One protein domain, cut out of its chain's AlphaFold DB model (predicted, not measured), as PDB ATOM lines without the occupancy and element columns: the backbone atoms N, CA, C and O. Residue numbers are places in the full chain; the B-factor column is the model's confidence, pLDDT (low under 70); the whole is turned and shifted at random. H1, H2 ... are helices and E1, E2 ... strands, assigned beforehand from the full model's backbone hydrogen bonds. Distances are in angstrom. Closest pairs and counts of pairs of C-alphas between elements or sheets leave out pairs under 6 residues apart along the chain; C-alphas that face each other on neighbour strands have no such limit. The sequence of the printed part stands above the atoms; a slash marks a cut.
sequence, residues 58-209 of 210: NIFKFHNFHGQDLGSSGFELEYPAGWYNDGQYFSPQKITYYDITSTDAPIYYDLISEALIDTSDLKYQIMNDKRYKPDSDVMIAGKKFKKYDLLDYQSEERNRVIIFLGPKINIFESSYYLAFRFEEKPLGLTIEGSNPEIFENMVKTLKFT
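AT A GLANCE: This is residues 58 to 209 of the 210 residues of an uncharacterized protein of Parcubacteria group bacterium Gr01-1014_46 (UniProt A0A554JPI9). A strongly twisted, curled sheet of seven strands wraps partly round one helix, H2, and the separate two-stranded hairpin E1 and E2 packs on that helix from another side, through E2. The short helix H1 only grazes the large sheet. The printed part has 152 residues, with nine named strands and two named helices in the order E1 E2 E3 E4 E5 H1 E6 E7 E8 E9 H2; the large sheet runs E3 E4 E5 E9 E8 E7 E6, all antiparallel. The class is mostly strand, though under half of the residues, 74 of 152, are in named elements. The whole is compact, with a radius of gyration of the C-alphas of 15.0 A and spans of 43 by 39 by 29 A.

IN THESE COORDINATES: E1, residues 58 to 62, begins at C-alpha 58 (25.621, -30.935, 37.534). E2 is residues 75 to 80, 17.1 A long; E3 is residues 84 to 86 and E4 residues 89 to 91. E5, residues 107 to 113, spans 19.8 A. H1 is residues 121 to 125 and E6 residues 136 to 140. E7, residues 143 to 151, spans 25.7 A. E8, residues 160 to 171, spans 30.7 A and bends by 63 degrees at residue 168. E9, residues 174 to 183, spans 27.8 A. H2, residues 196 to 204, spans 12.4 A and ends at C-alpha 204 (17.437, -19.775, 33.772).

HOW THE PARTS SIT: E3 E4 E5 and E6 E7 E8 E9 are meanders, each strand the antiparallel neighbour of the one before. E5 and E9 are antiparallel at 157 degrees, with N 110 and O 179 2.8 A apart, within hydrogen-bond range. In the hairpin E8 and E9, N 166 and O 178 are within range at 2.8 A. E3 and E6 are the edge strands. H2 is on this sheet; its closest C-alphas to E9 are those of Phe 199 and Phe 182, 6.5 A apart, and to E6 those of Lys 204 and Ile 140, 5.8 A. In the hairpin E1 and E2, N 60 and O 77 are within range at 2.9 A. The closest C-alphas of E2 and H2 are those of Tyr 79 and Met 202, 5.7 A. E2 and E4 are only just apart, at 8.0 A. In H1 and H2 every O i to N i+4 pair is within hydrogen-bond range.

THE WHOLE: The C-alphas farthest apart are those of Gly 71 and Glu 156, 44.1 A. The printed part has no cut. The links E1 to E2, E4 to E5 and E9 to H2 are long. Mean pLDDT of the printed part is 84.8; residues 99 to 102, 118 to 132 and 153 to 158 are under 70.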
ATOM      1  N   ASN A  58      25.996 -29.745  38.280       95.62
ATOM      2  CA  ASN A  58      25.621 -30.935  37.534       95.62
ATOM      3  C   ASN A  58      24.678 -30.548  36.388       95.62
ATOM      4  O   ASN A  58      24.061 -29.484  36.424       95.62
ATOM      5  N   ILE A  59      24.551 -31.423  35.391       95.94
ATOM      6  CA  ILE A  59      23.632 -31.241  34.263       95.94
ATOM      7  C   ILE A  59      22.598 -32.359  34.304       95.94
ATOM      8  O   ILE A  59      22.951 -33.538  34.289       95.94
ATOM      9  N   PHE A  60      21.328 -31.980  34.343       96.00
ATOM     10  CA  PHE A  60      20.215 -32.881  34.100       96.00
ATOM     11  C   PHE A  60      19.843 -32.838  32.618       96.00
ATOM     12  O   PHE A  60      19.830 -31.761  32.017       96.00
ATOM     13  N   LYS A  61      19.546 -34.003  32.035       95.25
ATOM     14  CA  LYS A  61      19.181 -34.149  30.624       95.25
ATOM     15  C   LYS A  61      17.864 -34.896  30.505       95.25
ATOM     16  O   LYS A  61      17.792 -36.084  30.809       95.25
ATOM     17  N   PHE A  62      16.852 -34.216  29.993       93.19
ATOM     18  CA  PHE A  62      15.595 -34.822  29.600       93.19
ATOM     19  C   PHE A  62      15.614 -35.087  28.096       93.19
ATOM     20  O   PHE A  62      15.447 -34.173  27.292       93.19
ATOM     21  N   HIS A  63      15.857 -36.338  27.715       93.12
ATOM     22  CA  HIS A  63      15.997 -36.745  26.312       93.12
ATOM     23  C   HIS A  63      15.153 -37.977  25.955       93.12
ATOM     24  O   HIS A  63      15.186 -38.444  24.820       93.12
ATOM     25  N   ASN A  64      14.417 -38.528  26.923       90.88
ATOM     26  CA  ASN A  64      13.571 -39.692  26.726       90.88
ATOM     27  C   ASN A  64      12.237 -39.507  27.446       90.88
ATOM     28  O   ASN A  64      12.204 -39.055  28.590       90.88
ATOM     29  N   PHE A  65      11.148 -39.891  26.788       88.69
ATOM     30  CA  PHE A  65       9.816 -39.920  27.376       88.69
ATOM     31  C   PHE A  65       9.124 -41.228  26.990       88.69
ATOM     32  O   PHE A  65       9.005 -41.548  25.809       88.69
ATOM     33  N   HIS A  66       8.715 -42.018  27.987       87.12
ATOM     34  CA  HIS A  66       8.120 -43.353  27.802       87.12
ATOM     35  C   HIS A  66       8.931 -44.304  26.899       87.12
ATOM     36  O   HIS A  66       8.376 -45.047  26.091       87.12
ATOM     37  N   GLY A  67      10.260 -44.296  27.038       84.81
ATOM     38  CA  GLY A  67      11.155 -45.171  26.280       84.81
ATOM     39  C   GLY A  67      11.503 -44.649  24.887       84.81
ATOM     40  O   GLY A  67      12.343 -45.249  24.222       84.81
ATOM     41  N   GLN A  68      10.950 -43.512  24.465       84.56
ATOM     42  CA  GLN A  68      11.215 -42.912  23.161       84.56
ATOM     43  C   GLN A  68      12.129 -41.690  23.264       84.56
ATOM     44  O   GLN A  68      11.999 -40.884  24.183       84.56
ATOM     45  N   ASP A  69      13.052 -41.564  22.309       89.69
ATOM     46  CA  ASP A  69      13.935 -40.404  22.169       89.69
ATOM     47  C   ASP A  69      13.131 -39.158  21.766       89.69
ATOM     48  O   ASP A  69      12.231 -39.226  20.926       89.69
ATOM     49  N   LEU A  70      13.447 -38.028  22.390       88.38
ATOM     50  CA  LEU A  70      12.755 -36.760  22.192       88.38
ATOM     51  C   LEU A  70      13.354 -35.880  21.093       88.38
ATOM     52  O   LEU A  70      12.730 -34.881  20.733       88.38
ATOM     53  N   GLY A  71      14.542 -36.195  20.572       84.50
ATOM     54  CA  GLY A  71      15.234 -35.357  19.593       84.50
ATOM     55  C   GLY A  71      15.328 -33.901  20.058       84.50
ATOM     56  O   GLY A  71      15.882 -33.614  21.120       84.50
ATOM     57  N   SER A  72      14.738 -32.979  19.294       83.00
ATOM     58  CA  SER A  72      14.719 -31.534  19.578       83.00
ATOM     59  C   SER A  72      13.664 -31.083  20.603       83.00
ATOM     60  O   SER A  72      13.598 -29.906  20.964       83.00
ATOM     61  N   SER A  73      12.829 -32.001  21.098       84.94
ATOM     62  CA  SER A  73      11.860 -31.729  22.172       84.94
ATOM     63  C   SER A  73      12.433 -31.974  23.572       84.94
ATOM     64  O   SER A  73      11.746 -31.742  24.568       84.94
ATOM     65  N   GLY A  74      13.681 -32.439  23.661       91.25
ATOM     66  CA  GLY A  74      14.408 -32.578  24.913       91.25
ATOM     67  C   GLY A  74      14.889 -31.239  25.479       91.25
ATOM     68  O   GLY A  74      14.811 -30.176  24.852       91.25
ATOM     69  N   PHE A  75      15.408 -31.286  26.700       93.00
ATOM     70  CA  PHE A  75      16.043 -30.135  27.328       93.00
ATOM     71  C   PHE A  75      17.115 -30.548  28.331       93.00
ATOM     72  O   PHE A  75      17.147 -31.672  28.830       93.00
ATOM     73  N   GLU A  76      17.982 -29.601  28.657       95.56
ATOM     74  CA  GLU A  76      18.994 -29.727  29.694       95.56
ATOM     75  C   GLU A  76      18.903 -28.545  30.658       95.56
ATOM     76  O   GLU A  76      18.584 -27.427  30.245       95.56
ATOM     77  N   LEU A  77      19.203 -28.779  31.934       95.62
ATOM     78  CA  LEU A  77      19.325 -27.726  32.945       95.62
ATOM     79  C   LEU A  77      20.480 -28.022  33.899       95.62
ATOM     80  O   LEU A  77      20.807 -29.178  34.172       95.62
ATOM     81  N   GLU A  78      21.092 -26.966  34.417       96.69
ATOM     82  CA  GLU A  78      22.130 -27.047  35.436       96.69
ATOM     83  C   GLU A  78      21.514 -26.999  36.838       96.69
ATOM     84  O   GLU A  78      20.595 -26.221  37.102       96.69
ATOM     85  N   TYR A  79      22.066 -27.787  37.758       95.75
ATOM     86  CA  TYR A  79      21.696 -27.781  39.175       95.75
ATOM     87  C   TYR A  79      22.942 -27.829  40.076       95.75
ATOM     88  O   TYR A  79      24.013 -28.228  39.605       95.75
ATOM     89  N   PRO A  80      22.866 -27.382  41.344       95.12
ATOM     90  CA  PRO A  80      24.049 -27.277  42.196       95.12
ATOM     91  C   PRO A  80      24.749 -28.623  42.412       95.12
ATOM     92  O   PRO A  80      24.108 -29.656  42.622       95.12
ATOM     93  N   ALA A  81      26.083 -28.621  42.392       90.62
ATOM     94  CA  ALA A  81      26.839 -29.804  42.777       90.62
ATOM     95  C   ALA A  81      26.609 -30.114  44.268       90.62
ATOM     96  O   ALA A  81      26.582 -29.225  45.113       90.62
ATOM     97  N   GLY A  82      26.405 -31.393  44.582       89.94
ATOM     98  CA  GLY A  82      26.049 -31.848  45.931       89.94
ATOM     99  C   GLY A  82      24.546 -31.988  46.180       89.94
ATOM    100  O   GLY A  82      24.177 -32.609  47.169       89.94
ATOM    101  N   TRP A  83      23.693 -31.498  45.276       94.50
ATOM    102  CA  TRP A  83      22.268 -31.822  45.307       94.50
ATOM    103  C   TRP A  83      22.013 -33.214  44.728       94.50
ATOM    104  O   TRP A  83      22.708 -33.674  43.815       94.50
ATOM    105  N   TYR A  84      20.989 -33.865  45.259       94.31
ATOM    106  CA  TYR A  84      20.425 -35.109  44.771       94.31
ATOM    107  C   TYR A  84      19.444 -34.818  43.635       94.31
ATOM    108  O   TYR A  84      18.705 -33.833  43.672       94.31
ATOM    109  N   ASN A  85      19.446 -35.696  42.634       94.25
ATOM    110  CA  ASN A  85      18.467 -35.725  41.557       94.25
ATOM    111  C   ASN A  85      17.921 -37.147  41.430       94.25
ATOM    112  O   ASN A  85      18.703 -38.099  41.403       94.25
ATOM    113  N   ASP A  86      16.603 -37.268  41.330       92.06
ATOM    114  CA  ASP A  86      15.926 -38.534  41.049       92.06
ATOM    115  C   ASP A  86      14.925 -38.326  39.911       92.06
ATOM    116  O   ASP A  86      13.730 -38.094  40.100       92.06
ATOM    117  N   GLY A  87      15.467 -38.265  38.695       90.44
ATOM    118  CA  GLY A  87      14.696 -37.943  37.502       90.44
ATOM    119  C   GLY A  87      14.240 -36.489  37.521       90.44
ATOM    120  O   GLY A  87      15.018 -35.590  37.206       90.44
ATOM    121  N   GLN A  88      12.982 -36.250  37.886       91.62
ATOM    122  CA  GLN A  88      12.378 -34.917  37.821       91.62
ATOM    123  C   GLN A  88      12.519 -34.076  39.092       91.62
ATOM    124  O   GLN A  88      12.202 -32.889  39.064       91.62
ATOM    125  N   TYR A  89      13.012 -34.667  40.180       94.25
ATOM    126  CA  TYR A  89      13.082 -34.052  41.506       94.25
ATOM    127  C   TYR A  89      14.517 -33.656  41.871       94.25
ATOM    128  O   TYR A  89      15.459 -34.388  41.561       94.25
ATOM    129  N   PHE A  90      14.693 -32.513  42.538       95.75
ATOM    130  CA  PHE A  90      15.995 -31.961  42.931       95.75
ATOM    131  C   PHE A  90      15.969 -31.489  44.384       95.75
ATOM    132  O   PHE A  90      15.099 -30.705  44.763       95.75
ATOM    133  N   SER A  91      16.946 -31.917  45.188       95.12
ATOM    134  CA  SER A  91      17.000 -31.588  46.619       95.12
ATOM    135  C   SER A  91      18.435 -31.518  47.157       95.12
ATOM    136  O   SER A  91      19.273 -32.315  46.736       95.12
ATOM    137  N   PRO A  92      18.764 -30.609  48.095       93.94
ATOM    138  CA  PRO A  92      20.069 -30.596  48.767       93.94
ATOM    139  C   PRO A  92      20.255 -31.782  49.730       93.94
ATOM    140  O   PRO A  92      21.383 -32.105  50.099       93.94
ATOM    141  N   GLN A  93      19.164 -32.445  50.115       92.19
ATOM    142  CA  GLN A  93      19.161 -33.655  50.932       92.19
ATOM    143  C   GLN A  93      18.671 -34.855  50.120       92.19
ATOM    144  O   GLN A  93      18.063 -34.705  49.060       92.19
ATOM    145  N   LYS A  94      18.949 -36.064  50.607       90.94
ATOM    146  CA  LYS A  94      18.494 -37.288  49.947       90.94
ATOM    147  C   LYS A  94      16.964 -37.315  49.909       90.94
ATOM    148  O   LYS A  94      16.332 -37.118  50.938       90.94
ATOM    149  N   ILE A  95      16.408 -37.607  48.736       90.00
ATOM    150  CA  ILE A  95      14.966 -37.735  48.514       90.00
ATOM    151  C   ILE A  95      14.544 -39.115  49.030       90.00
ATOM    152  O   ILE A  95      15.094 -40.137  48.601       90.00
ATOM    153  N   THR A  96      13.659 -39.153  50.022       83.75
ATOM    154  CA  THR A  96      13.264 -40.392  50.718       83.75
ATOM    155  C   THR A  96      11.768 -40.653  50.694       83.75
ATOM    156  O   THR A  96      11.358 -41.790  50.936       83.75
ATOM    157  N   TYR A  97      10.964 -39.638  50.375       73.62
ATOM    158  CA  TYR A  97       9.514 -39.744  50.349       73.62
ATOM    159  C   TYR A  97       8.955 -39.476  48.952       73.62
ATOM    160  O   TYR A  97       9.198 -38.429  48.351       73.62
ATOM    161  N   TYR A  98       8.150 -40.430  48.489       70.69
ATOM    162  CA  TYR A  98       7.328 -40.320  47.294       70.69
ATOM    163  C   TYR A  98       5.911 -40.773  47.623       70.69
ATOM    164  O   TYR A  98       5.667 -41.956  47.869       70.69
ATOM    165  N   ASP A  99       4.984 -39.832  47.593       65.00
ATOM    166  CA  ASP A  99       3.570 -40.095  47.388       65.00
ATOM    167  C   ASP A  99       3.201 -39.675  45.957       65.00
ATOM    168  O   ASP A  99       3.901 -38.902  45.306       65.00
ATOM    169  N   ILE A 100       2.079 -40.190  45.463       60.56
ATOM    170  CA  ILE A 100       1.468 -39.845  44.180       60.56
ATOM    171  C   ILE A 100       1.328 -38.322  44.016       60.56
ATOM    172  O   ILE A 100       1.367 -37.839  42.888       60.56
ATOM    173  N   THR A 101       1.175 -37.576  45.116       62.72
ATOM    174  CA  THR A 101       0.934 -36.126  45.090       62.72
ATOM    175  C   THR A 101       2.032 -35.279  45.727       62.72
ATOM    176  O   THR A 101       1.954 -34.055  45.672       62.72
ATOM    177  N   SER A 102       3.050 -35.883  46.351       67.56
ATOM    178  CA  SER A 102       4.032 -35.116  47.122       67.56
ATOM    179  C   SER A 102       5.388 -35.809  47.274       67.56
ATOM    180  O   SER A 102       5.514 -37.032  47.235       67.56
ATOM    181  N   THR A 103       6.429 -35.000  47.449       82.06
ATOM    182  CA  THR A 103       7.823 -35.433  47.605       82.06
ATOM    183  C   THR A 103       8.536 -34.521  48.601       82.06
ATOM    184  O   THR A 103       8.124 -33.380  48.786       82.06
ATOM    185  N   ASP A 104       9.615 -34.988  49.230       86.88
ATOM    186  CA  ASP A 104      10.517 -34.175  50.060       86.88
ATOM    187  C   ASP A 104      11.560 -33.383  49.234       86.88
ATOM    188  O   ASP A 104      12.561 -32.900  49.773       86.88
ATOM    189  N   ALA A 105      11.339 -33.224  47.923       93.06
ATOM    190  CA  ALA A 105      12.157 -32.398  47.042       93.06
ATOM    191  C   ALA A 105      11.559 -30.988  46.849       93.06
ATOM    192  O   ALA A 105      10.413 -30.859  46.419       93.06
ATOM    193  N   PRO A 106      12.329 -29.911  47.089       93.88
ATOM    194  CA  PRO A 106      11.828 -28.542  46.963       93.88
ATOM    195  C   PRO A 106      11.702 -28.055  45.520       93.88
ATOM    196  O   PRO A 106      11.039 -27.049  45.283       93.88
ATOM    197  N   ILE A 107      12.375 -28.697  44.560       95.38
ATOM    198  CA  ILE A 107      12.364 -28.293  43.152       95.38
ATOM    199  C   ILE A 107      12.048 -29.501  42.287       95.38
ATOM    200  O   ILE A 107      12.656 -30.560  42.446       95.38
ATOM    201  N   TYR A 108      11.153 -29.318  41.323       93.50
ATOM    202  CA  TYR A 108      10.860 -30.331  40.317       93.50
ATOM    203  C   TYR A 108      10.323 -29.735  39.023       93.50
ATOM    204  O   TYR A 108      10.073 -28.528  38.926       93.50
ATOM    205  N   TYR A 109      10.184 -30.579  38.003       93.12
ATOM    206  CA  TYR A 109       9.495 -30.224  36.772       93.12
ATOM    207  C   TYR A 109       8.452 -31.271  36.393       93.12
ATOM    208  O   TYR A 109       8.602 -32.444  36.715       93.12
ATOM    209  N   ASP A 110       7.449 -30.836  35.633       89.88
ATOM    210  CA  ASP A 110       6.406 -31.684  35.071       89.88
ATOM    211  C   ASP A 110       6.171 -31.372  33.592       89.88
ATOM    212  O   ASP A 110       6.320 -30.236  33.125       89.88
ATOM    213  N   LEU A 111       5.740 -32.401  32.862       89.94
ATOM    214  CA  LEU A 111       5.154 -32.273  31.534       89.94
ATOM    215  C   LEU A 111       3.646 -32.436  31.635       89.94
ATOM    216  O   LEU A 111       3.119 -33.545  31.712       89.94
ATOM    217  N   ILE A 112       2.938 -31.316  31.613       87.94
ATOM    218  CA  ILE A 112       1.493 -31.314  31.800       87.94
ATOM    219  C   ILE A 112       0.834 -31.343  30.433       87.94
ATOM    220  O   ILE A 112       0.965 -30.392  29.662       87.94
ATOM    221  N   SER A 113       0.123 -32.428  30.128       88.50
ATOM    222  CA  SER A 113      -0.640 -32.525  28.883       88.50
ATOM    223  C   SER A 113      -1.564 -31.317  28.741       88.50
ATOM    224  O   SER A 113      -2.278 -30.959  29.678       88.50
ATOM    225  N   GLU A 114      -1.588 -30.711  27.556       86.75
ATOM    226  CA  GLU A 114      -2.508 -29.619  27.239       86.75
ATOM    227  C   GLU A 114      -3.963 -30.008  27.530       86.75
ATOM    228  O   GLU A 114      -4.726 -29.181  28.016       86.75
ATOM    229  N   ALA A 115      -4.327 -31.270  27.298       84.19
ATOM    230  CA  ALA A 115      -5.675 -31.773  27.546       84.19
ATOM    231  C   ALA A 115      -6.020 -31.900  29.042       84.19
ATOM    232  O   ALA A 115      -7.196 -31.961  29.391       84.19
ATOM    233  N   LEU A 116      -5.013 -31.951  29.924       81.88
ATOM    234  CA  LEU A 116      -5.166 -32.186  31.366       81.88
ATOM    235  C   LEU A 116      -4.716 -30.999  32.224       81.88
ATOM    236  O   LEU A 116      -4.792 -31.061  33.453       81.88
ATOM    237  N   ILE A 117      -4.260 -29.903  31.608       79.12
ATOM    238  CA  ILE A 117      -3.815 -28.709  32.335       79.12
ATOM    239  C   ILE A 117      -4.921 -28.184  33.259       79.12
ATOM    240  O   ILE A 117      -4.655 -27.841  34.411       79.12
ATOM    241  N   ASP A 118      -6.170 -28.260  32.792       69.88
ATOM    242  CA  ASP A 118      -7.372 -27.835  33.506       69.88
ATOM    243  C   ASP A 118      -7.754 -28.731  34.694       69.88
ATOM    244  O   ASP A 118      -8.712 -28.426  35.406       69.88
ATOM    245  N   THR A 119      -7.050 -29.833  34.929       65.94
ATOM    246  CA  THR A 119      -7.290 -30.741  36.063       65.94
ATOM    247  C   THR A 119      -6.029 -31.019  36.876       65.94
ATOM    248  O   THR A 119      -6.092 -31.767  37.845       65.94
ATOM    249  N   SER A 120      -4.892 -30.450  36.478       66.25
ATOM    250  CA  SER A 120      -3.600 -30.655  37.136       66.25
ATOM    251  C   SER A 120      -3.485 -29.896  38.461       66.25
ATOM    252  O   SER A 120      -4.142 -28.871  38.656       66.25
ATOM    253  N   ASP A 121      -2.563 -30.323  39.328       59.41
ATOM    254  CA  ASP A 121      -2.211 -29.603  40.563       59.41
ATOM    255  C   ASP A 121      -1.741 -28.175  40.314       59.41
ATOM    256  O   ASP A 121      -1.927 -27.294  41.153       59.41
ATOM    257  N   LEU A 122      -1.233 -27.906  39.109       60.97
ATOM    258  CA  LEU A 122      -0.936 -26.555  38.665       60.97
ATOM    259  C   LEU A 122      -2.183 -25.660  38.714       60.97
ATOM    260  O   LEU A 122      -2.078 -24.513  39.123       60.97
ATOM    261  N   LYS A 123      -3.371 -26.164  38.355       59.38
ATOM    262  CA  LYS A 123      -4.633 -25.416  38.477       59.38
ATOM    263  C   LYS A 123      -5.089 -25.272  39.925       59.38
ATOM    264  O   LYS A 123      -5.663 -24.248  40.263       59.38
ATOM    265  N   TYR A 124      -4.851 -26.256  40.789       52.12
ATOM    266  CA  TYR A 124      -5.177 -26.099  42.212       52.12
ATOM    267  C   TYR A 124      -4.291 -25.040  42.883       52.12
ATOM    268  O   TYR A 124      -4.765 -24.308  43.746       52.12
ATOM    269  N   GLN A 125      -3.051 -24.879  42.416       57.09
ATOM    270  CA  GLN A 125      -2.177 -23.768  42.806       57.09
ATOM    271  C   GLN A 125      -2.565 -22.454  42.097       57.09
ATOM    272  O   GLN A 125      -2.502 -21.376  42.685       57.09
ATOM    273  N   ILE A 126      -3.052 -22.524  40.856       52.78
ATOM    274  CA  ILE A 126      -3.627 -21.406  40.089       52.78
ATOM    275  C   ILE A 126      -5.141 -21.341  40.367       52.78
ATOM    276  O   ILE A 126      -5.977 -21.601  39.502       52.78
ATOM    277  N   MET A 127      -5.514 -21.017  41.608       42.03
ATOM    278  CA  MET A 127      -6.917 -20.926  42.030       42.03
ATOM    279  C   MET A 127      -7.753 -20.029  41.095       42.03
ATOM    280  O   MET A 127      -7.442 -18.848  40.892       42.03
ATOM    281  N   ASN A 128      -8.861 -20.587  40.594       42.50
ATOM    282  CA  ASN A 128      -9.873 -19.911  39.770       42.50
ATOM    283  C   ASN A 128     -10.522 -18.692  40.462       42.50
ATOM    284  O   ASN A 128     -11.166 -17.878  39.808       42.50
ATOM    285  N   ASP A 129     -10.363 -18.532  41.772       49.44
ATOM    286  CA  ASP A 129     -10.853 -17.384  42.528       49.44
ATOM    287  C   ASP A 129      -9.764 -16.366  42.885       49.44
ATOM    288  O   ASP A 129     -10.124 -15.297  43.383       49.44
ATOM    289  N   LYS A 130      -8.462 -16.604  42.612       51.22
ATOM    290  CA  LYS A 130      -7.426 -15.626  43.022       51.22
ATOM    291  C   LYS A 130      -6.304 -15.249  42.055       51.22
ATOM    292  O   LYS A 130      -5.902 -14.092  42.163       51.22
ATOM    293  N   ARG A 131      -5.816 -16.045  41.090       56.81
ATOM    294  CA  ARG A 131      -4.790 -15.530  40.134       56.81
ATOM    295  C   ARG A 131      -4.781 -16.220  38.766       56.81
ATOM    296  O   ARG A 131      -4.017 -17.141  38.530       56.81
ATOM    297  N   TYR A 132      -5.532 -15.679  37.804       58.44
ATOM    298  CA  TYR A 132      -5.430 -16.077  36.385       58.44
ATOM    299  C   TYR A 132      -4.243 -15.462  35.639       58.44
ATOM    300  O   TYR A 132      -3.855 -15.928  34.565       58.44
ATOM    301  N   LYS A 133      -3.701 -14.364  36.165       73.12
ATOM    302  CA  LYS A 133      -2.632 -13.613  35.516       73.12
ATOM    303  C   LYS A 133      -1.297 -14.007  36.142       73.12
ATOM    304  O   LYS A 133      -1.228 -14.036  37.370       73.12
ATOM    305  N   PRO A 134      -0.270 -14.302  35.329       84.88
ATOM    306  CA  PRO A 134       1.071 -14.484  35.859       84.88
ATOM    307  C   PRO A 134       1.554 -13.188  36.511       84.88
ATOM    308  O   PRO A 134       1.166 -12.094  36.090       84.88
ATOM    309  N   ASP A 135       2.424 -13.314  37.507       88.06
ATOM    310  CA  ASP A 135       3.100 -12.178  38.132       88.06
ATOM    311  C   ASP A 135       4.050 -11.498  37.142       88.06
ATOM    312  O   ASP A 135       4.222 -10.280  37.162       88.06
ATOM    313  N   SER A 136       4.662 -12.284  36.251       92.44
ATOM    314  CA  SER A 136       5.509 -11.766  35.177       92.44
ATOM    315  C   SER A 136       5.677 -12.761  34.032       92.44
ATOM    316  O   SER A 136       5.452 -13.962  34.174       92.44
ATOM    317  N   ASP A 137       6.117 -12.240  32.891       93.56
ATOM    318  CA  ASP A 137       6.625 -13.034  31.783       93.56
ATOM    319  C   ASP A 137       8.159 -12.974  31.779       93.56
ATOM    320  O   ASP A 137       8.743 -11.895  31.881       93.56
ATOM    321  N   VAL A 138       8.815 -14.124  31.638       94.38
ATOM    322  CA  VAL A 138      10.278 -14.258  31.673       94.38
ATOM    323  C   VAL A 138      10.760 -14.956  30.405       94.38
ATOM    324  O   VAL A 138      10.165 -15.934  29.960       94.38
ATOM    325  N   MET A 139      11.844 -14.462  29.806       95.00
ATOM    326  CA  MET A 139      12.464 -15.090  28.637       95.00
ATOM    327  C   MET A 139      13.563 -16.056  29.078       95.00
ATOM    328  O   MET A 139      14.521 -15.650  29.730       95.00
ATOM    329  N   ILE A 140      13.433 -17.328  28.704       93.88
ATOM    330  CA  ILE A 140      14.363 -18.409  29.048       93.88
ATOM    331  C   ILE A 140      14.623 -19.215  27.779       93.88
ATOM    332  O   ILE A 140      13.682 -19.646  27.115       93.88
ATOM    333  N   ALA A 141      15.894 -19.374  27.402       90.94
ATOM    334  CA  ALA A 141      16.293 -20.045  26.158       90.94
ATOM    335  C   ALA A 141      15.573 -19.508  24.897       90.94
ATOM    336  O   ALA A 141      15.169 -20.272  24.022       90.94
ATOM    337  N   GLY A 142      15.335 -18.193  24.830       90.56
ATOM    338  CA  GLY A 142      14.597 -17.561  23.727       90.56
ATOM    339  C   GLY A 142      13.092 -17.862  23.702       90.56
ATOM    340  O   GLY A 142      12.396 -17.421  22.790       90.56
ATOM    341  N   LYS A 143      12.564 -18.570  24.704       91.56
ATOM    342  CA  LYS A 143      11.145 -18.891  24.847       91.56
ATOM    343  C   LYS A 143      10.524 -18.120  26.010       91.56
ATOM    344  O   LYS A 143      11.188 -17.799  26.991       91.56
ATOM    345  N   LYS A 144       9.232 -17.822  25.889       93.69
ATOM    346  CA  LYS A 144       8.463 -17.096  26.902       93.69
ATOM    347  C   LYS A 144       7.916 -18.063  27.953       93.69
ATOM    348  O   LYS A 144       7.195 -18.994  27.604       93.69
ATOM    349  N   PHE A 145       8.224 -17.799  29.215       93.94
ATOM    350  CA  PHE A 145       7.691 -18.485  30.388       93.94
ATOM    351  C   PHE A 145       6.806 -17.528  31.179       93.94
ATOM    352  O   PHE A 145       7.118 -16.345  31.309       93.94
ATOM    353  N   LYS A 146       5.716 -18.047  31.735       92.44
ATOM    354  CA  LYS A 146       4.865 -17.342  32.694       92.44
ATOM    355  C   LYS A 146       5.327 -17.693  34.102       92.44
ATOM    356  O   LYS A 146       5.357 -18.874  34.446       92.44
ATOM    357  N   LYS A 147       5.678 -16.690  34.903       92.94
ATOM    358  CA  LYS A 147       6.053 -16.864  36.307       92.94
ATOM    359  C   LYS A 147       4.849 -16.592  37.203       92.94
ATOM    360  O   LYS A 147       4.215 -15.543  37.080       92.94
ATOM    361  N   TYR A 148       4.591 -17.510  38.120       89.25
ATOM    362  CA  TYR A 148       3.618 -17.370  39.195       89.25
ATOM    363  C   TYR A 148       4.349 -17.456  40.529       89.25
ATOM    364  O   TYR A 148       5.195 -18.329  40.713       89.25
ATOM    365  N   ASP A 149       4.027 -16.544  41.432       89.50
ATOM    366  CA  ASP A 149       4.548 -16.472  42.791       89.50
ATOM    367  C   ASP A 149       3.361 -16.518  43.752       89.50
ATOM    368  O   ASP A 149       2.551 -15.589  43.845       89.50
ATOM    369  N   LEU A 150       3.183 -17.680  44.360       85.00
ATOM    370  CA  LEU A 150       1.959 -18.114  45.008       85.00
ATOM    371  C   LEU A 150       2.232 -18.453  46.472       85.00
ATOM    372  O   LEU A 150       3.375 -18.593  46.908       85.00
ATOM    373  N   LEU A 151       1.147 -18.599  47.221       80.81
ATOM    374  CA  LEU A 151       1.165 -19.131  48.575       80.81
ATOM    375  C   LEU A 151       0.353 -20.423  48.568       80.81
ATOM    376  O   LEU A 151      -0.772 -20.426  48.063       80.81
ATOM    377  N   ASP A 152       0.924 -21.493  49.106       72.69
ATOM    378  CA  ASP A 152       0.244 -22.760  49.318       72.69
ATOM    379  C   ASP A 152      -0.942 -22.540  50.261       72.69
ATOM    380  O   ASP A 152      -0.826 -21.934  51.328       72.69
ATOM    381  N   TYR A 153      -2.109 -22.993  49.817       59.91
ATOM    382  CA  TYR A 153      -3.368 -22.832  50.529       59.91
ATOM    383  C   TYR A 153      -3.536 -23.872  51.644       59.91
ATOM    384  O   TYR A 153      -4.360 -23.677  52.537       59.91
ATOM    385  N   GLN A 154      -2.781 -24.976  51.605       58.34
ATOM    386  CA  GLN A 154      -2.934 -26.075  52.561       58.34
ATOM    387  C   GLN A 154      -2.178 -25.866  53.878       58.34
ATOM    388  O   GLN A 154      -2.364 -26.648  54.809       58.34
ATOM    389  N   SER A 155      -1.362 -24.816  53.996       56.59
ATOM    390  CA  SER A 155      -0.575 -24.554  55.197       56.59
ATOM    391  C   SER A 155      -1.090 -23.339  55.975       56.59
ATOM    392  O   SER A 155      -1.294 -22.252  55.431       56.59
ATOM    393  N   GLU A 156      -1.271 -23.501  57.290       59.94
ATOM    394  CA  GLU A 156      -1.567 -22.377  58.197       59.94
ATOM    395  C   GLU A 156      -0.442 -21.326  58.165       59.94
ATOM    396  O   GLU A 156      -0.671 -20.119  58.271       59.94
ATOM    397  N   GLU A 157       0.782 -21.792  57.923       61.88
ATOM    398  CA  GLU A 157       1.956 -20.991  57.617       61.88
ATOM    399  C   GLU A 157       2.055 -20.835  56.098       61.88
ATOM    400  O   GLU A 157       2.518 -21.745  55.434       61.88
ATOM    401  N   ARG A 158       1.572 -19.727  55.528       68.75
ATOM    402  CA  ARG A 158       1.564 -19.424  54.077       68.75
ATOM    403  C   ARG A 158       2.896 -19.768  53.371       68.75
ATOM    404  O   ARG A 158       3.767 -18.903  53.282       68.75
ATOM    405  N   ASN A 159       3.043 -20.987  52.851       81.94
ATOM    406  CA  ASN A 159       4.295 -21.460  52.259       81.94
ATOM    407  C   ASN A 159       4.403 -20.944  50.830       81.94
ATOM    408  O   ASN A 159       3.446 -21.036  50.066       81.94
ATOM    409  N   ARG A 160       5.547 -20.398  50.435       86.94
ATOM    410  CA  ARG A 160       5.711 -19.877  49.077       86.94
ATOM    411  C   ARG A 160       5.834 -21.006  48.054       86.94
ATOM    412  O   ARG A 160       6.590 -21.956  48.249       86.94
ATOM    413  N   VAL A 161       5.150 -20.847  46.925       88.62
ATOM    414  CA  VAL A 161       5.247 -21.731  45.757       88.62
ATOM    415  C   VAL A 161       5.541 -20.882  44.529       88.62
ATOM    416  O   VAL A 161       4.819 -19.929  44.248       88.62
ATOM    417  N   ILE A 162       6.593 -21.210  43.780       92.06
ATOM    418  CA  ILE A 162       6.935 -20.496  42.541       92.06
ATOM    419  C   ILE A 162       6.828 -21.457  41.371       92.06
ATOM    420  O   ILE A 162       7.384 -22.551  41.403       92.06
ATOM    421  N   ILE A 163       6.144 -21.030  40.314       92.19
ATOM    422  CA  ILE A 163       5.934 -21.830  39.110       92.19
ATOM    423  C   ILE A 163       6.440 -21.056  37.900       92.19
ATOM    424  O   ILE A 163       6.041 -19.914  37.676       92.19
ATOM    425  N   PHE A 164       7.261 -21.702  37.077       94.06
ATOM    426  CA  PHE A 164       7.563 -21.255  35.720       94.06
ATOM    427  C   PHE A 164       6.850 -22.170  34.731       94.06
ATOM    428  O   PHE A 164       7.270 -23.303  34.508       94.06
ATOM    429  N   LEU A 165       5.780 -21.666  34.121       92.06
ATOM    430  CA  LEU A 165       5.047 -22.367  33.075       92.06
ATOM    431  C   LEU A 165       5.599 -21.963  31.706       92.06
ATOM    432  O   LEU A 165       5.430 -20.825  31.259       92.06
ATOM    433  N   GLY A 166       6.284 -22.896  31.063       90.25
ATOM    434  CA  GLY A 166       6.880 -22.740  29.746       90.25
ATOM    435  C   GLY A 166       5.873 -22.759  28.601       90.25
ATOM    436  O   GLY A 166       4.663 -22.903  28.804       90.25
ATOM    437  N   PRO A 167       6.362 -22.594  27.363       84.38
ATOM    438  CA  PRO A 167       5.524 -22.730  26.183       84.38
ATOM    439  C   PRO A 167       5.102 -24.187  25.981       84.38
ATOM    440  O   PRO A 167       5.680 -25.111  26.557       84.38
ATOM    441  N   LYS A 168       4.129 -24.384  25.088       88.75
ATOM    442  CA  LYS A 168       3.800 -25.721  24.602       88.75
ATOM    443  C   LYS A 168       5.002 -26.311  23.873       88.75
ATOM    444  O   LYS A 168       5.594 -25.656  23.011       88.75
ATOM    445  N   ILE A 169       5.321 -27.547  24.210       86.75
ATOM    446  CA  ILE A 169       6.231 -28.401  23.465       86.75
ATOM    447  C   ILE A 169       5.433 -29.580  22.926       86.75
ATOM    448  O   ILE A 169       4.555 -30.115  23.605       86.75
ATOM    449  N   ASN A 170       5.723 -29.957  21.687       87.75
ATOM    450  CA  ASN A 170       5.082 -31.102  21.063       87.75
ATOM    451  C   ASN A 170       5.977 -32.313  21.297       87.75
ATOM    452  O   ASN A 170       7.150 -32.314  20.915       87.75
ATOM    453  N   ILE A 171       5.423 -33.324  21.949       85.88
ATOM    454  CA  ILE A 171       6.068 -34.612  22.152       85.88
ATOM    455  C   ILE A 171       5.142 -35.636  21.501       85.88
ATOM    456  O   ILE A 171       4.022 -35.868  21.962       85.88
ATOM    457  N   PHE A 172       5.600 -36.194  20.382       83.62
ATOM    458  CA  PHE A 172       4.794 -37.035  19.494       83.62
ATOM    459  C   PHE A 172       3.552 -36.288  18.973       83.62
ATOM    460  O   PHE A 172       3.666 -35.173  18.466       83.62
ATOM    461  N   GLU A 173       2.371 -36.896  19.089       87.38
ATOM    462  CA  GLU A 173       1.080 -36.335  18.667       87.38
ATOM    463  C   GLU A 173       0.398 -35.509  19.772       87.38
ATOM    464  O   GLU A 173      -0.757 -35.113  19.636       87.38
ATOM    465  N   SER A 174       1.089 -35.273  20.892       90.00
ATOM    466  CA  SER A 174       0.538 -34.589  22.060       90.00
ATOM    467  C   SER A 174       1.304 -33.314  22.399       90.00
ATOM    468  O   SER A 174       2.531 -33.236  22.307       90.00
ATOM    469  N   SER A 175       0.552 -32.306  22.832       90.81
ATOM    470  CA  SER A 175       1.090 -31.049  23.342       90.81
ATOM    471  C   SER A 175       1.227 -31.115  24.857       90.81
ATOM    472  O   SER A 175       0.293 -31.517  25.557       90.81
ATOM    473  N   TYR A 176       2.353 -30.638  25.371       91.00
ATOM    474  CA  TYR A 176       2.623 -30.536  26.801       91.00
ATOM    475  C   TYR A 176       3.089 -29.134  27.154       91.00
ATOM    476  O   TYR A 176       3.800 -28.489  26.387       91.00
ATOM    477  N   TYR A 177       2.731 -28.670  28.342       90.94
ATOM    478  CA  TYR A 177       3.392 -27.546  28.981       90.94
ATOM    479  C   TYR A 177       4.521 -28.065  29.862       90.94
ATOM    480  O   TYR A 177       4.301 -28.939  30.697       90.94
ATOM    481  N   LEU A 178       5.712 -27.494  29.699       91.50
ATOM    482  CA  LEU A 178       6.809 -27.698  30.638       91.50
ATOM    483  C   LEU A 178       6.606 -26.773  31.839       91.50
ATOM    484  O   LEU A 178       6.641 -25.553  31.680       91.50
ATOM    485  N   ALA A 179       6.392 -27.333  33.022       92.06
ATOM    486  CA  ALA A 179       6.252 -26.579  34.259       92.06
ATOM    487  C   ALA A 179       7.439 -26.873  35.175       92.06
ATOM    488  O   ALA A 179       7.721 -28.030  35.447       92.06
ATOM    489  N   PHE A 180       8.111 -25.838  35.668       94.19
ATOM    490  CA  PHE A 180       9.057 -25.956  36.780       94.19
ATOM    491  C   PHE A 180       8.401 -25.424  38.041       94.19
ATOM    492  O   PHE A 180       7.760 -24.369  37.989       94.19
ATOM    493  N   ARG A 181       8.592 -26.111  39.165       92.94
ATOM    494  CA  ARG A 181       8.020 -25.731  40.452       92.94
ATOM    495  C   ARG A 181       9.083 -25.676  41.540       92.94
ATOM    496  O   ARG A 181      10.004 -26.490  41.567       92.94
ATOM    497  N   PHE A 182       8.907 -24.707  42.427       94.12
ATOM    498  CA  PHE A 182       9.557 -24.616  43.720       94.12
ATOM    499  C   PHE A 182       8.512 -24.591  44.829       94.12
ATOM    500  O   PHE A 182       7.534 -23.847  44.723       94.12
ATOM    501  N   GLU A 183       8.769 -25.334  45.897       90.75
ATOM    502  CA  GLU A 183       8.009 -25.307  47.145       90.75
ATOM    503  C   GLU A 183       8.947 -24.949  48.301       90.75
ATOM    504  O   GLU A 183      10.003 -25.556  48.478       90.75
ATOM    505  N   GLU A 184       8.572 -23.941  49.090       89.69
ATOM    506  CA  GLU A 184       9.382 -23.471  50.221       89.69
ATOM    507  C   GLU A 184       9.485 -24.511  51.338       89.69
ATOM    508  O   GLU A 184      10.548 -24.679  51.936       89.69
ATOM    509  N   LYS A 185       8.379 -25.214  51.598       88.88
ATOM    510  CA  LYS A 185       8.295 -26.281  52.593       88.88
ATOM    511  C   LYS A 185       7.551 -27.486  52.020       88.88
ATOM    512  O   LYS A 185       6.378 -27.680  52.359       88.88
ATOM    513  N   PRO A 186       8.183 -28.287  51.147       86.94
ATOM    514  CA  PRO A 186       7.564 -29.522  50.676       86.94
ATOM    515  C   PRO A 186       7.230 -30.408  51.884       86.94
ATOM    516  O   PRO A 186       8.035 -30.533  52.811       86.94
ATOM    517  N   LEU A 187       6.015 -30.965  51.925       83.12
ATOM    518  CA  LEU A 187       5.482 -31.723  53.075       83.12
ATOM    519  C   LEU A 187       5.475 -30.948  54.412       83.12
ATOM    520  O   LEU A 187       5.436 -31.552  55.484       83.12
ATOM    521  N   GLY A 188       5.556 -29.614  54.379       82.75
ATOM    522  CA  GLY A 188       5.708 -28.780  55.574       82.75
ATOM    523  C   GLY A 188       7.111 -28.814  56.199       82.75
ATOM    524  O   GLY A 188       7.313 -28.242  57.270       82.75
ATOM    525  N   LEU A 189       8.090 -29.450  55.550       83.56
ATOM    526  CA  LEU A 189       9.455 -29.585  56.056       83.56
ATOM    527  C   LEU A 189      10.330 -28.407  55.628       83.56
ATOM    528  O   LEU A 189      10.315 -27.985  54.476       83.56
ATOM    529  N   THR A 190      11.152 -27.902  56.549       87.69
ATOM    530  CA  THR A 190      12.208 -26.940  56.201       87.69
ATOM    531  C   THR A 190      13.417 -27.693  55.663       87.69
ATOM    532  O   THR A 190      13.957 -28.558  56.349       87.69
ATOM    533  N   ILE A 191      13.854 -27.343  54.455       89.00
ATOM    534  CA  ILE A 191      15.005 -27.964  53.796       89.00
ATOM    535  C   ILE A 191      16.148 -26.952  53.734       89.00
ATOM    536  O   ILE A 191      16.104 -25.992  52.963       89.00
ATOM    537  N   GLU A 192      17.183 -27.162  54.549       88.88
ATOM    538  CA  GLU A 192      18.342 -26.269  54.593       88.88
ATOM    539  C   GLU A 192      19.051 -26.202  53.232       88.88
ATOM    540  O   GLU A 192      19.229 -27.203  52.537       88.88
ATOM    541  N   GLY A 193      19.438 -24.991  52.827       86.00
ATOM    542  CA  GLY A 193      20.078 -24.747  51.534       86.00
ATOM    543  C   GLY A 193      19.112 -24.691  50.348       86.00
ATOM    544  O   GLY A 193      19.548 -24.331  49.258       86.00
ATOM    545  N   SER A 194      17.819 -24.973  50.537       88.00
ATOM    546  CA  SER A 194      16.784 -24.699  49.538       88.00
ATOM    547  C   SER A 194      16.316 -23.246  49.633       88.00
ATOM    548  O   SER A 194      15.992 -22.761  50.716       88.00
ATOM    549  N   ASN A 195      16.276 -22.527  48.510       92.31
ATOM    550  CA  ASN A 195      15.678 -21.196  48.447       92.31
ATOM    551  C   ASN A 195      15.202 -20.847  47.020       92.31
ATOM    552  O   ASN A 195      15.660 -21.456  46.045       92.31
ATOM    553  N   PRO A 196      14.326 -19.833  46.876       94.19
ATOM    554  CA  PRO A 196      13.812 -19.391  45.581       94.19
ATOM    555  C   PRO A 196      14.875 -18.979  44.557       94.19
ATOM    556  O   PRO A 196      14.686 -19.168  43.359       94.19
ATOM    557  N   GLU A 197      15.989 -18.391  44.998       95.31
ATOM    558  CA  GLU A 197      17.021 -17.885  44.090       95.31
ATOM    559  C   GLU A 197      17.752 -19.030  43.383       95.31
ATOM    560  O   GLU A 197      17.999 -18.956  42.177       95.31
ATOM    561  N   ILE A 198      18.042 -20.117  44.102       94.56
ATOM    562  CA  ILE A 198      18.624 -21.331  43.515       94.56
ATOM    563  C   ILE A 198      17.692 -21.888  42.445       94.56
ATOM    564  O   ILE A 198      18.142 -22.154  41.331       94.56
ATOM    565  N   PHE A 199      16.397 -21.989  42.748       96.38
ATOM    566  CA  PHE A 199      15.393 -22.418  41.780       96.38
ATOM    567  C   PHE A 199      15.379 -21.542  40.528       96.38
ATOM    568  O   PHE A 199      15.522 -22.045  39.415       96.38
ATOM    569  N   GLU A 200      15.266 -20.225  40.684       96.38
ATOM    570  CA  GLU A 200      15.245 -19.315  39.540       96.38
ATOM    571  C   GLU A 200      16.522 -19.411  38.699       96.38
ATOM    572  O   GLU A 200      16.462 -19.361  37.468       96.38
ATOM    573  N   ASN A 201      17.676 -19.567  39.346       95.44
ATOM    574  CA  ASN A 201      18.952 -19.741  38.663       95.44
ATOM    575  C   ASN A 201      19.016 -21.073  37.907       95.44
ATOM    576  O   ASN A 201      19.504 -21.082  36.778       95.44
ATOM    577  N   MET A 202      18.479 -22.159  38.469       96.12
ATOM    578  CA  MET A 202      18.351 -23.445  37.776       96.12
ATOM    579  C   MET A 202      17.494 -23.310  36.516       96.12
ATOM    580  O   MET A 202      17.967 -23.630  35.425       96.12
ATOM    581  N   VAL A 203      16.279 -22.756  36.614       96.19
ATOM    582  CA  VAL A 203      15.383 -22.613  35.447       96.19
ATOM    583  C   VAL A 203      16.011 -21.719  34.366       96.19
ATOM    584  O   VAL A 203      15.907 -22.021  33.180       96.19
ATOM    585  N   LYS A 204      16.739 -20.656  34.736       95.81
ATOM    586  CA  LYS A 204      17.437 -19.775  33.772       95.81
ATOM    587  C   LYS A 204      18.536 -20.477  32.970       95.81
ATOM    588  O   LYS A 204      18.905 -19.976  31.909       95.81
ATOM    589  N   THR A 205      19.061 -21.604  33.448       96.44
ATOM    590  CA  THR A 205      20.089 -22.377  32.728       96.44
ATOM    591  C   THR A 205      19.522 -23.301  31.652       96.44
ATOM    592  O   THR A 205      20.303 -23.893  30.906       96.44
ATOM    593  N   LEU A 206      18.191 -23.415  31.564       95.75
ATOM    594  CA  LEU A 206      17.503 -24.298  30.633       95.75
ATOM    595  C   LEU A 206      17.985 -24.077  29.195       95.75
ATOM    596  O   LEU A 206      18.074 -22.945  28.713       95.75
ATOM    597  N   LYS A 207      18.245 -25.175  28.491       94.31
ATOM    598  CA  LYS A 207      18.539 -25.211  27.055       94.31
ATOM    599  C   LYS A 207      17.686 -26.300  26.425       94.31
ATOM    600  O   LYS A 207      17.700 -27.429  26.897       94.31
ATOM    601  N   PHE A 208      16.953 -25.976  25.367       90.19
ATOM    602  CA  PHE A 208      16.259 -26.990  24.571       90.19
ATOM    603  C   PHE A 208      17.257 -27.659  23.629       90.19
ATOM    604  O   PHE A 208      18.150 -26.980  23.108       90.19
ATOM    605  N   THR A 209      17.131 -28.969  23.435       84.75
ATOM    606  CA  THR A 209      17.960 -29.697  22.470       84.75
ATOM    607  C   THR A 209      17.624 -29.224  21.051       84.75
ATOM    608  O   THR A 209      16.479 -28.885  20.752       84.75
TER     609      THR A 209